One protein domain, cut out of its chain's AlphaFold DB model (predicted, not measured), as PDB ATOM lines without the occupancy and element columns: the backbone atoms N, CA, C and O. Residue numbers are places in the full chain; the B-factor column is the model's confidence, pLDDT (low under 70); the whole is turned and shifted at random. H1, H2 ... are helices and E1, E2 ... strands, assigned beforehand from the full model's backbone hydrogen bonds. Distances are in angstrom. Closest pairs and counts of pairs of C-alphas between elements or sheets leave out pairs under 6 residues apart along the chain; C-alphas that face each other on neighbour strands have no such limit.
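What this domain is: This is residues 11 to 44 and 82 to 109 of the 109 residues of an uncharacterized protein of Mucilaginibacter lappiensis (UniProt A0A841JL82). Picture a small three-stranded sheet, E1 E2 E3, with two short helices, H1 and H2, over one face and no named helix over the other. The helices stand up from the sheet near opposite ends of its strands and slope toward each other, with Tyr 40 of H1 near Lys 84 of H2, in a rough triangle with the sheet; residues 100 to 109 run on as a tail. The printed part has 62 residues, with named elements in the order E1, E2, H1, H2, E3. The sheet has the order E1, E2, E3 and is mixed; the class is mixed, helices and strands, though under half of the residues are in named elements. The whole is compact, with a radius of gyration of the C-alphas of 11.9 A and spans of 33 by 29 by 21 A.

Where its parts are: Find C-alpha 15 at (190.189, 172.753, 151.454); from there E1, residues 15 to 19, runs 13.2 A. E2, residues 26 to 30, comes back over 13.6 A. Next look for H1, residues 35 to 40, 8.6 A long. Beyond the cut, H2, residues 83 to 92, starts at C-alpha 83, (186.831, 183.913, 158.610), and runs 14.4 A. E3, residues 96 to 99, covers 10.1 A and ends at C-alpha 99, (198.326, 173.389, 156.385).

How they stand to each other: Begin with the hairpin E1 and E2, antiparallel at 157 degrees, where N 16 and O 29 are 2.8 A apart, within hydrogen-bond range. On E2's other side look for E3, parallel to it at 20 degrees, with N 28 and O 97 within range at 2.8 A. E1 and E3 are the edge strands. H1 is on the sheet at a height of 8.8 A, only just over E2 with 3 of its C-alphas, and only just stands up from the sheet at 42 degrees; its closest C-alphas to E2 are those of Phe 36 and Glu 30, 5.7 A apart. H2 is on the same face at a height of 7.7 A, over E3, and stands up at 47 degrees; the closest C-alphas are those of Leu 90 and Leu 96, 5.5 A apart. H1 and H2 only just touch, with 3 pairs of C-alphas within 8 A, the closest being Tyr 40 and Lys 84 at 4.8 A. Their lines are about perpendicular, at 82 degrees. In H1 and H2 every O i to N i+4 pair is within hydrogen-bond range.

The domain as a whole: The two C-alphas farthest apart, those of Lys 44 and Gly 109, are 34.1 A from each other. Residues 45 to 81 are not printed, and C-alphas 44 and 82 are 5.3 A apart across the cut. Of the links that are printed whole, E2 to H1 and H2 to E3 are tight, and E1 to E2 is short. The mean pLDDT of the printed part is 84.9; look for values under 70 at residues 11 to 13 and 105 to 109.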
ATOM      1  N   GLY A  11     183.006 173.039 148.740       55.81
ATOM      2  CA  GLY A  11     184.015 173.340 149.765       55.81
ATOM      3  C   GLY A  11     185.143 172.308 149.762       55.81
ATOM      4  O   GLY A  11     186.313 172.681 149.857       55.81
ATOM      5  N   ASP A  12     184.784 171.056 149.468       60.41
ATOM      6  CA  ASP A  12     185.688 169.924 149.266       60.41
ATOM      7  C   ASP A  12     186.743 170.147 148.176       60.41
ATOM      8  O   ASP A  12     187.804 169.541 148.233       60.41
ATOM      9  N   LEU A  13     186.504 170.990 147.167       68.25
ATOM     10  CA  LEU A  13     187.480 171.278 146.108       68.25
ATOM     11  C   LEU A  13     188.520 172.328 146.524       68.25
ATOM     12  O   LEU A  13     189.556 172.429 145.874       68.25
ATOM     13  N   THR A  14     188.264 173.083 147.597       82.00
ATOM     14  CA  THR A  14     189.156 174.157 148.072       82.00
ATOM     15  C   THR A  14     190.065 173.701 149.199       82.00
ATOM     16  O   THR A  14     191.291 173.731 149.079       82.00
ATOM     17  N   CYS A  15     189.469 173.227 150.288       84.75
ATOM     18  CA  CYS A  15     190.189 172.753 151.454       84.75
ATOM     19  C   CYS A  15     189.562 171.449 151.933       84.75
ATOM     20  O   CYS A  15     188.345 171.279 151.902       84.75
ATOM     21  N   TYR A  16     190.402 170.543 152.411       86.56
ATOM     22  CA  TYR A  16     189.958 169.388 153.168       86.56
ATOM     23  C   TYR A  16     189.898 169.756 154.650       86.56
ATOM     24  O   TYR A  16     190.852 170.319 155.184       86.56
ATOM     25  N   VAL A  17     188.782 169.444 155.305       86.38
ATOM     26  CA  VAL A  17     188.633 169.568 156.757       86.38
ATOM     27  C   VAL A  17     188.702 168.169 157.343       86.38
ATOM     28  O   VAL A  17     188.013 167.263 156.876       86.38
ATOM     29  N   GLY A  18     189.548 167.997 158.349       85.38
ATOM     30  CA  GLY A  18     189.804 166.715 158.980       85.38
ATOM     31  C   GLY A  18     189.953 166.846 160.485       85.38
ATOM     32  O   GLY A  18     189.905 167.941 161.050       85.38
ATOM     33  N   LYS A  19     190.155 165.704 161.133       85.12
ATOM     34  CA  LYS A  19     190.484 165.627 162.548       85.12
ATOM     35  C   LYS A  19     191.560 164.578 162.758       85.12
ATOM     36  O   LYS A  19     191.435 163.452 162.277       85.12
ATOM     37  N   GLU A  20     192.628 164.952 163.445       81.56
ATOM     38  CA  GLU A  20     193.682 164.017 163.805       81.56
ATOM     39  C   GLU A  20     193.196 163.060 164.892       81.56
ATOM     40  O   GLU A  20     192.630 163.472 165.904       81.56
ATOM     41  N   ILE A  21     193.437 161.765 164.688       76.19
ATOM     42  CA  ILE A  21     192.960 160.705 165.588       76.19
ATOM     43  C   ILE A  21     193.711 160.732 166.924       76.19
ATOM     44  O   ILE A  21     193.122 160.454 167.964       76.19
ATOM     45  N   VAL A  22     195.008 161.055 166.901       76.38
ATOM     46  CA  VAL A  22     195.881 160.969 168.081       76.38
ATOM     47  C   VAL A  22     195.704 162.184 168.988       76.38
ATOM     48  O   VAL A  22     195.468 162.024 170.181       76.38
ATOM     49  N   GLU A  23     195.775 163.392 168.426       75.50
ATOM     50  CA  GLU A  23     195.680 164.637 169.202       75.50
ATOM     51  C   GLU A  23     194.242 165.162 169.331       75.50
ATOM     52  O   GLU A  23     194.007 166.164 170.003       75.50
ATOM     53  N   ASN A  24     193.268 164.495 168.695       80.00
ATOM     54  CA  ASN A  24     191.860 164.906 168.651       80.00
ATOM     55  C   ASN A  24     191.671 166.355 168.147       80.00
ATOM     56  O   ASN A  24     190.660 166.994 168.452       80.00
ATOM     57  N   ARG A  25     192.637 166.876 167.380       83.50
ATOM     58  CA  ARG A  25     192.657 168.255 166.889       83.50
ATOM     59  C   ARG A  25     192.090 168.324 165.478       83.50
ATOM     60  O   ARG A  25     192.418 167.505 164.620       83.50
ATOM     61  N   SER A  26     191.223 169.297 165.239       88.62
ATOM     62  CA  SER A  26     190.721 169.580 163.896       88.62
ATOM     63  C   SER A  26     191.820 170.215 163.051       88.62
ATOM     64  O   SER A  26     192.653 170.959 163.570       88.62
ATOM     65  N   PHE A  27     191.799 169.971 161.745       90.81
ATOM     66  CA  PHE A  27     192.709 170.624 160.814       90.81
ATOM     67  C   PHE A  27     192.026 171.025 159.509       90.81
ATOM     68  O   PHE A  27     191.033 170.427 159.088       90.81
ATOM     69  N   ILE A  28     192.600 172.029 158.852       91.50
ATOM     70  CA  ILE A  28     192.279 172.437 157.488       91.50
ATOM     71  C   ILE A  28     193.532 172.261 156.635       91.50
ATOM     72  O   ILE A  28     194.591 172.802 156.947       91.50
ATOM     73  N   LEU A  29     193.398 171.519 155.541       90.62
ATOM     74  CA  LEU A  29     194.437 171.326 154.538       90.62
ATOM     75  C   LEU A  29     194.005 171.989 153.231       90.62
ATOM     76  O   LEU A  29     192.981 171.626 152.645       90.62
ATOM     77  N   GLU A  30     194.787 172.949 152.761       91.19
ATOM     78  CA  GLU A  30     194.623 173.526 151.432       91.19
ATOM     79  C   GLU A  30     194.896 172.471 150.346       91.19
ATOM     80  O   GLU A  30     195.830 171.682 150.464       91.19
ATOM     81  N   ARG A  31     194.071 172.427 149.290       87.56
ATOM     82  CA  ARG A  31     194.224 171.438 148.204       87.56
ATOM     83  C   ARG A  31     195.055 171.922 147.017       87.56
ATOM     84  O   ARG A  31     195.555 171.096 146.261       87.56
ATOM     85  N   ASN A  32     195.172 173.232 146.825       87.69
ATOM     86  CA  ASN A  32     195.972 173.866 145.776       87.69
ATOM     87  C   ASN A  32     196.332 175.282 146.259       87.69
ATOM     88  O   ASN A  32     195.473 175.897 146.904       87.69
ATOM     89  N   PRO A  33     197.544 175.790 145.983       91.00
ATOM     90  CA  PRO A  33     197.957 177.115 146.428       91.00
ATOM     91  C   PRO A  33     196.920 178.222 146.202       91.00
ATOM     92  O   PRO A  33     196.368 178.390 145.112       91.00
ATOM     93  N   GLY A  34     196.651 178.985 147.261       89.94
ATOM     94  CA  GLY A  34     195.755 180.140 147.251       89.94
ATOM     95  C   GLY A  34     194.262 179.814 147.368       89.94
ATOM     96  O   GLY A  34     193.452 180.738 147.497       89.94
ATOM     97  N   LEU A  35     193.853 178.539 147.361       90.12
ATOM     98  CA  LEU A  35     192.444 178.169 147.540       90.12
ATOM     99  C   LEU A  35     191.933 178.447 148.955       90.12
ATOM    100  O   LEU A  35     190.744 178.734 149.117       90.12
ATOM    101  N   PHE A  36     192.800 178.412 149.967       91.44
ATOM    102  CA  PHE A  36     192.426 178.782 151.329       91.44
ATOM    103  C   PHE A  36     191.967 180.243 151.394       91.44
ATOM    104  O   PHE A  36     190.901 180.549 151.932       91.44
ATOM    105  N   ASP A  37     192.715 181.141 150.754       92.50
ATOM    106  CA  ASP A  37     192.370 182.558 150.695       92.50
ATOM    107  C   ASP A  37     191.104 182.793 149.876       92.50
ATOM    108  O   ASP A  37     190.204 183.498 150.334       92.50
ATOM    109  N   GLN A  38     190.957 182.137 148.723       90.38
ATOM    110  CA  GLN A  38     189.707 182.204 147.955       90.38
ATOM    111  C   GLN A  38     188.490 181.786 148.792       90.38
ATOM    112  O   GLN A  38     187.403 182.368 148.663       90.38
ATOM    113  N   ARG A  39     188.673 180.785 149.662       88.12
ATOM    114  CA  ARG A  39     187.612 180.225 150.493       88.12
ATOM    115  C   ARG A  39     187.275 181.087 151.705       88.12
ATOM    116  O   ARG A  39     186.087 181.175 152.017       88.12
ATOM    117  N   TYR A  40     188.259 181.705 152.364       92.06
ATOM    118  CA  TYR A  40     188.079 182.302 153.696       92.06
ATOM    119  C   TYR A  40     188.444 183.788 153.814       92.06
ATOM    120  O   TYR A  40     187.923 184.455 154.711       92.06
ATOM    121  N   LEU A  41     189.280 184.341 152.929       93.19
ATOM    122  CA  LEU A  41     189.694 185.745 153.006       93.19
ATOM    123  C   LEU A  41     188.498 186.679 152.781       93.19
ATOM    124  O   LEU A  41     187.757 186.540 151.801       93.19
ATOM    125  N   ASN A  42     188.325 187.649 153.685       95.06
ATOM    126  CA  ASN A  42     187.235 188.634 153.664       95.06
ATOM    127  C   ASN A  42     185.829 188.005 153.630       95.06
ATOM    128  O   ASN A  42     184.857 188.655 153.232       95.06
ATOM    129  N   LYS A  43     185.702 186.727 154.007       93.25
ATOM    130  CA  LYS A  43     184.400 186.083 154.173       93.25
ATOM    131  C   LYS A  43     183.892 186.351 155.576       93.25
ATOM    132  O   LYS A  43     184.657 186.277 156.530       93.25
ATOM    133  N   LYS A  44     182.593 186.608 155.681       94.38
ATOM    134  CA  LYS A  44     181.889 186.697 156.958       94.38
ATOM    135  C   LYS A  44     181.307 185.340 157.330       94.38
ATOM    136  O   LYS A  44     180.945 184.564 156.444       94.38
ATOM    137  N   ASN A  82     185.862 188.380 159.434       95.56
ATOM    138  CA  ASN A  82     186.841 187.746 158.557       95.56
ATOM    139  C   ASN A  82     187.141 186.322 159.039       95.56
ATOM    140  O   ASN A  82     187.781 186.115 160.071       95.56
ATOM    141  N   VAL A  83     186.668 185.333 158.281       95.50
ATOM    142  CA  VAL A  83     186.831 183.913 158.610       95.50
ATOM    143  C   VAL A  83     188.301 183.504 158.581       95.50
ATOM    144  O   VAL A  83     188.711 182.738 159.446       95.50
ATOM    145  N   LYS A  84     189.112 184.032 157.655       95.38
ATOM    146  CA  LYS A  84     190.551 183.728 157.608       95.38
ATOM    147  C   LYS A  84     191.232 184.088 158.932       95.38
ATOM    148  O   LYS A  84     191.885 183.233 159.523       95.38
ATOM    149  N   ASP A  85     191.033 185.314 159.404       97.12
ATOM    150  CA  ASP A  85     191.668 185.812 160.631       97.12
ATOM    151  C   ASP A  85     191.214 185.004 161.852       97.12
ATOM    152  O   ASP A  85     192.029 184.613 162.685       97.12
ATOM    153  N   PHE A  86     189.922 184.675 161.920       96.75
ATOM    154  CA  PHE A  86     189.374 183.841 162.987       96.75
ATOM    155  C   PHE A  86     189.982 182.430 163.011       96.75
ATOM    156  O   PHE A  86     190.326 181.927 164.077       96.75
ATOM    157  N   LEU A  87     190.158 181.792 161.849       95.56
ATOM    158  CA  LEU A  87     190.787 180.471 161.763       95.56
ATOM    159  C   LEU A  87     192.261 180.518 162.196       95.56
ATOM    160  O   LEU A  87     192.707 179.633 162.925       95.56
ATOM    161  N   PHE A  88     193.011 181.555 161.809       96.38
ATOM    162  CA  PHE A  88     194.392 181.725 162.275       96.38
ATOM    163  C   PHE A  88     194.479 181.983 163.777       96.38
ATOM    164  O   PHE A  88     195.346 181.413 164.433       96.38
ATOM    165  N   TRP A  89     193.546 182.742 164.343       96.38
ATOM    166  CA  TRP A  89     193.454 182.907 165.790       96.38
ATOM    167  C   TRP A  89     193.202 181.570 166.514       96.38
ATOM    168  O   TRP A  89     193.862 181.270 167.507       96.38
ATOM    169  N   LEU A  90     192.331 180.698 165.987       94.50
ATOM    170  CA  LEU A  90     192.161 179.340 166.531       94.50
ATOM    171  C   LEU A  90     193.450 178.507 166.446       94.50
ATOM    172  O   LEU A  90     193.720 177.706 167.346       94.50
ATOM    173  N   LYS A  91     194.250 178.703 165.393       94.44
ATOM    174  CA  LYS A  91     195.569 178.076 165.267       94.44
ATOM    175  C   LYS A  91     196.546 178.573 166.326       94.44
ATOM    176  O   LYS A  91     197.210 177.754 166.951       94.44
ATOM    177  N   GLU A  92     196.604 179.877 166.581       96.12
ATOM    178  CA  GLU A  92     197.433 180.454 167.651       96.12
ATOM    179  C   GLU A  92     197.062 179.908 169.038       96.12
ATOM    180  O   GLU A  92     197.928 179.715 169.891       96.12
ATOM    181  N   LEU A  93     195.782 179.590 169.248       94.19
ATOM    182  CA  LEU A  93     195.283 178.951 170.467       94.19
ATOM    183  C   LEU A  93     195.510 177.429 170.524       94.19
ATOM    184  O   LEU A  93     195.099 176.796 171.496       94.19
ATOM    185  N   ASN A  94     196.152 176.825 169.517       91.06
ATOM    186  CA  ASN A  94     196.329 175.372 169.363       91.06
ATOM    187  C   ASN A  94     195.009 174.572 169.304       91.06
ATOM    188  O   ASN A  94     194.976 173.382 169.634       91.06
ATOM    189  N   LEU A  95     193.914 175.212 168.877       90.00
ATOM    190  CA  LEU A  95     192.592 174.588 168.725       90.00
ATOM    191  C   LEU A  95     192.338 174.074 167.301       90.00
ATOM    192  O   LEU A  95     191.409 173.295 167.083       90.00
ATOM    193  N   LEU A  96     193.147 174.511 166.334       92.00
ATOM    194  CA  LEU A  96     193.018 174.179 164.921       92.00
ATOM    195  C   LEU A  96     194.396 174.115 164.265       92.00
ATOM    196  O   LEU A  96     195.186 175.040 164.414       92.00
ATOM    197  N   ASP A  97     194.655 173.091 163.461       93.12
ATOM    198  CA  ASP A  97     195.797 173.109 162.550       93.12
ATOM    199  C   ASP A  97     195.411 173.595 161.153       93.12
ATOM    200  O   ASP A  97     194.321 173.343 160.645       93.12
ATOM    201  N   ILE A  98     196.321 174.334 160.527       94.06
ATOM    202  CA  ILE A  98     196.162 174.846 159.166       94.06
ATOM    203  C   ILE A  98     197.439 174.522 158.407       94.06
ATOM    204  O   ILE A  98     198.526 174.927 158.834       94.06
ATOM    205  N   TYR A  99     197.275 173.805 157.301       92.94
ATOM    206  CA  TYR A  99     198.326 173.389 156.385       92.94
ATOM    207  C   TYR A  99     198.066 174.042 155.022       92.94
ATOM    208  O   TYR A  99     197.055 173.758 154.378       92.94
ATOM    209  N   LEU A 100     198.960 174.942 154.610       92.44
ATOM    210  CA  LEU A 100     198.881 175.673 153.342       92.44
ATOM    211  C   LEU A 100     199.918 175.130 152.359       92.44
ATOM    212  O   LEU A 100     201.017 174.757 152.775       92.44
ATOM    213  N   ILE A 101     199.580 175.097 151.071       88.94
ATOM    214  CA  ILE A 101     200.509 174.677 150.021       88.94
ATOM    215  C   ILE A 101     201.236 175.927 149.495       88.94
ATOM    216  O   ILE A 101     200.576 176.894 149.108       88.94
ATOM    217  N   PRO A 102     202.580 175.933 149.452       83.56
ATOM    218  CA  PRO A 102     203.351 177.045 148.893       83.56
ATOM    219  C   PRO A 102     203.002 177.343 147.427       83.56
ATOM    220  O   PRO A 102     202.703 176.428 146.664       83.56
ATOM    221  N   GLU A 103     203.096 178.609 147.004       73.31
ATOM    222  CA  GLU A 103     202.771 179.040 145.629       73.31
ATOM    223  C   GLU A 103     203.602 178.354 144.533       73.31
ATOM    224  O   GLU A 103     203.127 178.200 143.409       73.31
ATOM    225  N   ASP A 104     204.820 177.906 144.845       74.88
ATOM    226  CA  ASP A 104     205.664 177.147 143.916       74.88
ATOM    227  C   ASP A 104     205.252 175.667 143.790       74.88
ATOM    228  O   ASP A 104     205.814 174.931 142.978       74.88
ATOM    229  N   GLY A 105     204.251 175.226 144.563       59.59
ATOM    230  CA  GLY A 105     203.743 173.857 144.586       59.59
ATOM    231  C   GLY A 105     204.743 172.835 145.135       59.59
ATOM    232  O   GLY A 105     204.466 171.633 145.091       59.59
ATOM    233  N   LEU A 106     205.896 173.280 145.640       52.97
ATOM    234  CA  LEU A 106     206.937 172.413 146.168       52.97
ATOM    235  C   LEU A 106     206.756 172.288 147.678       52.97
ATOM    236  O   LEU A 106     207.026 173.198 148.456       52.97
ATOM    237  N   LEU A 107     206.307 171.111 148.110       53.84
ATOM    238  CA  LEU A 107     206.394 170.724 149.511       53.84
ATOM    239  C   LEU A 107     207.870 170.437 149.809       53.84
ATOM    240  O   LEU A 107     208.380 169.373 149.456       53.84
ATOM    241  N   TYR A 108     208.575 171.395 150.411       45.28
ATOM    242  CA  TYR A 108     209.883 171.126 151.000       45.28
ATOM    243  C   TYR A 108     209.675 170.185 152.191       45.28
ATOM    244  O   TYR A 108     209.124 170.588 153.217       45.28
ATOM    245  N   GLY A 109     210.029 168.915 151.987       40.84
ATOM    246  CA  GLY A 109     210.111 167.897 153.034       40.84
ATOM    247  C   GLY A 109     211.396 167.989 153.841       40.84
ATOM    248  O   GLY A 109     212.375 168.590 153.338       40.84
TER     249      GLY A 109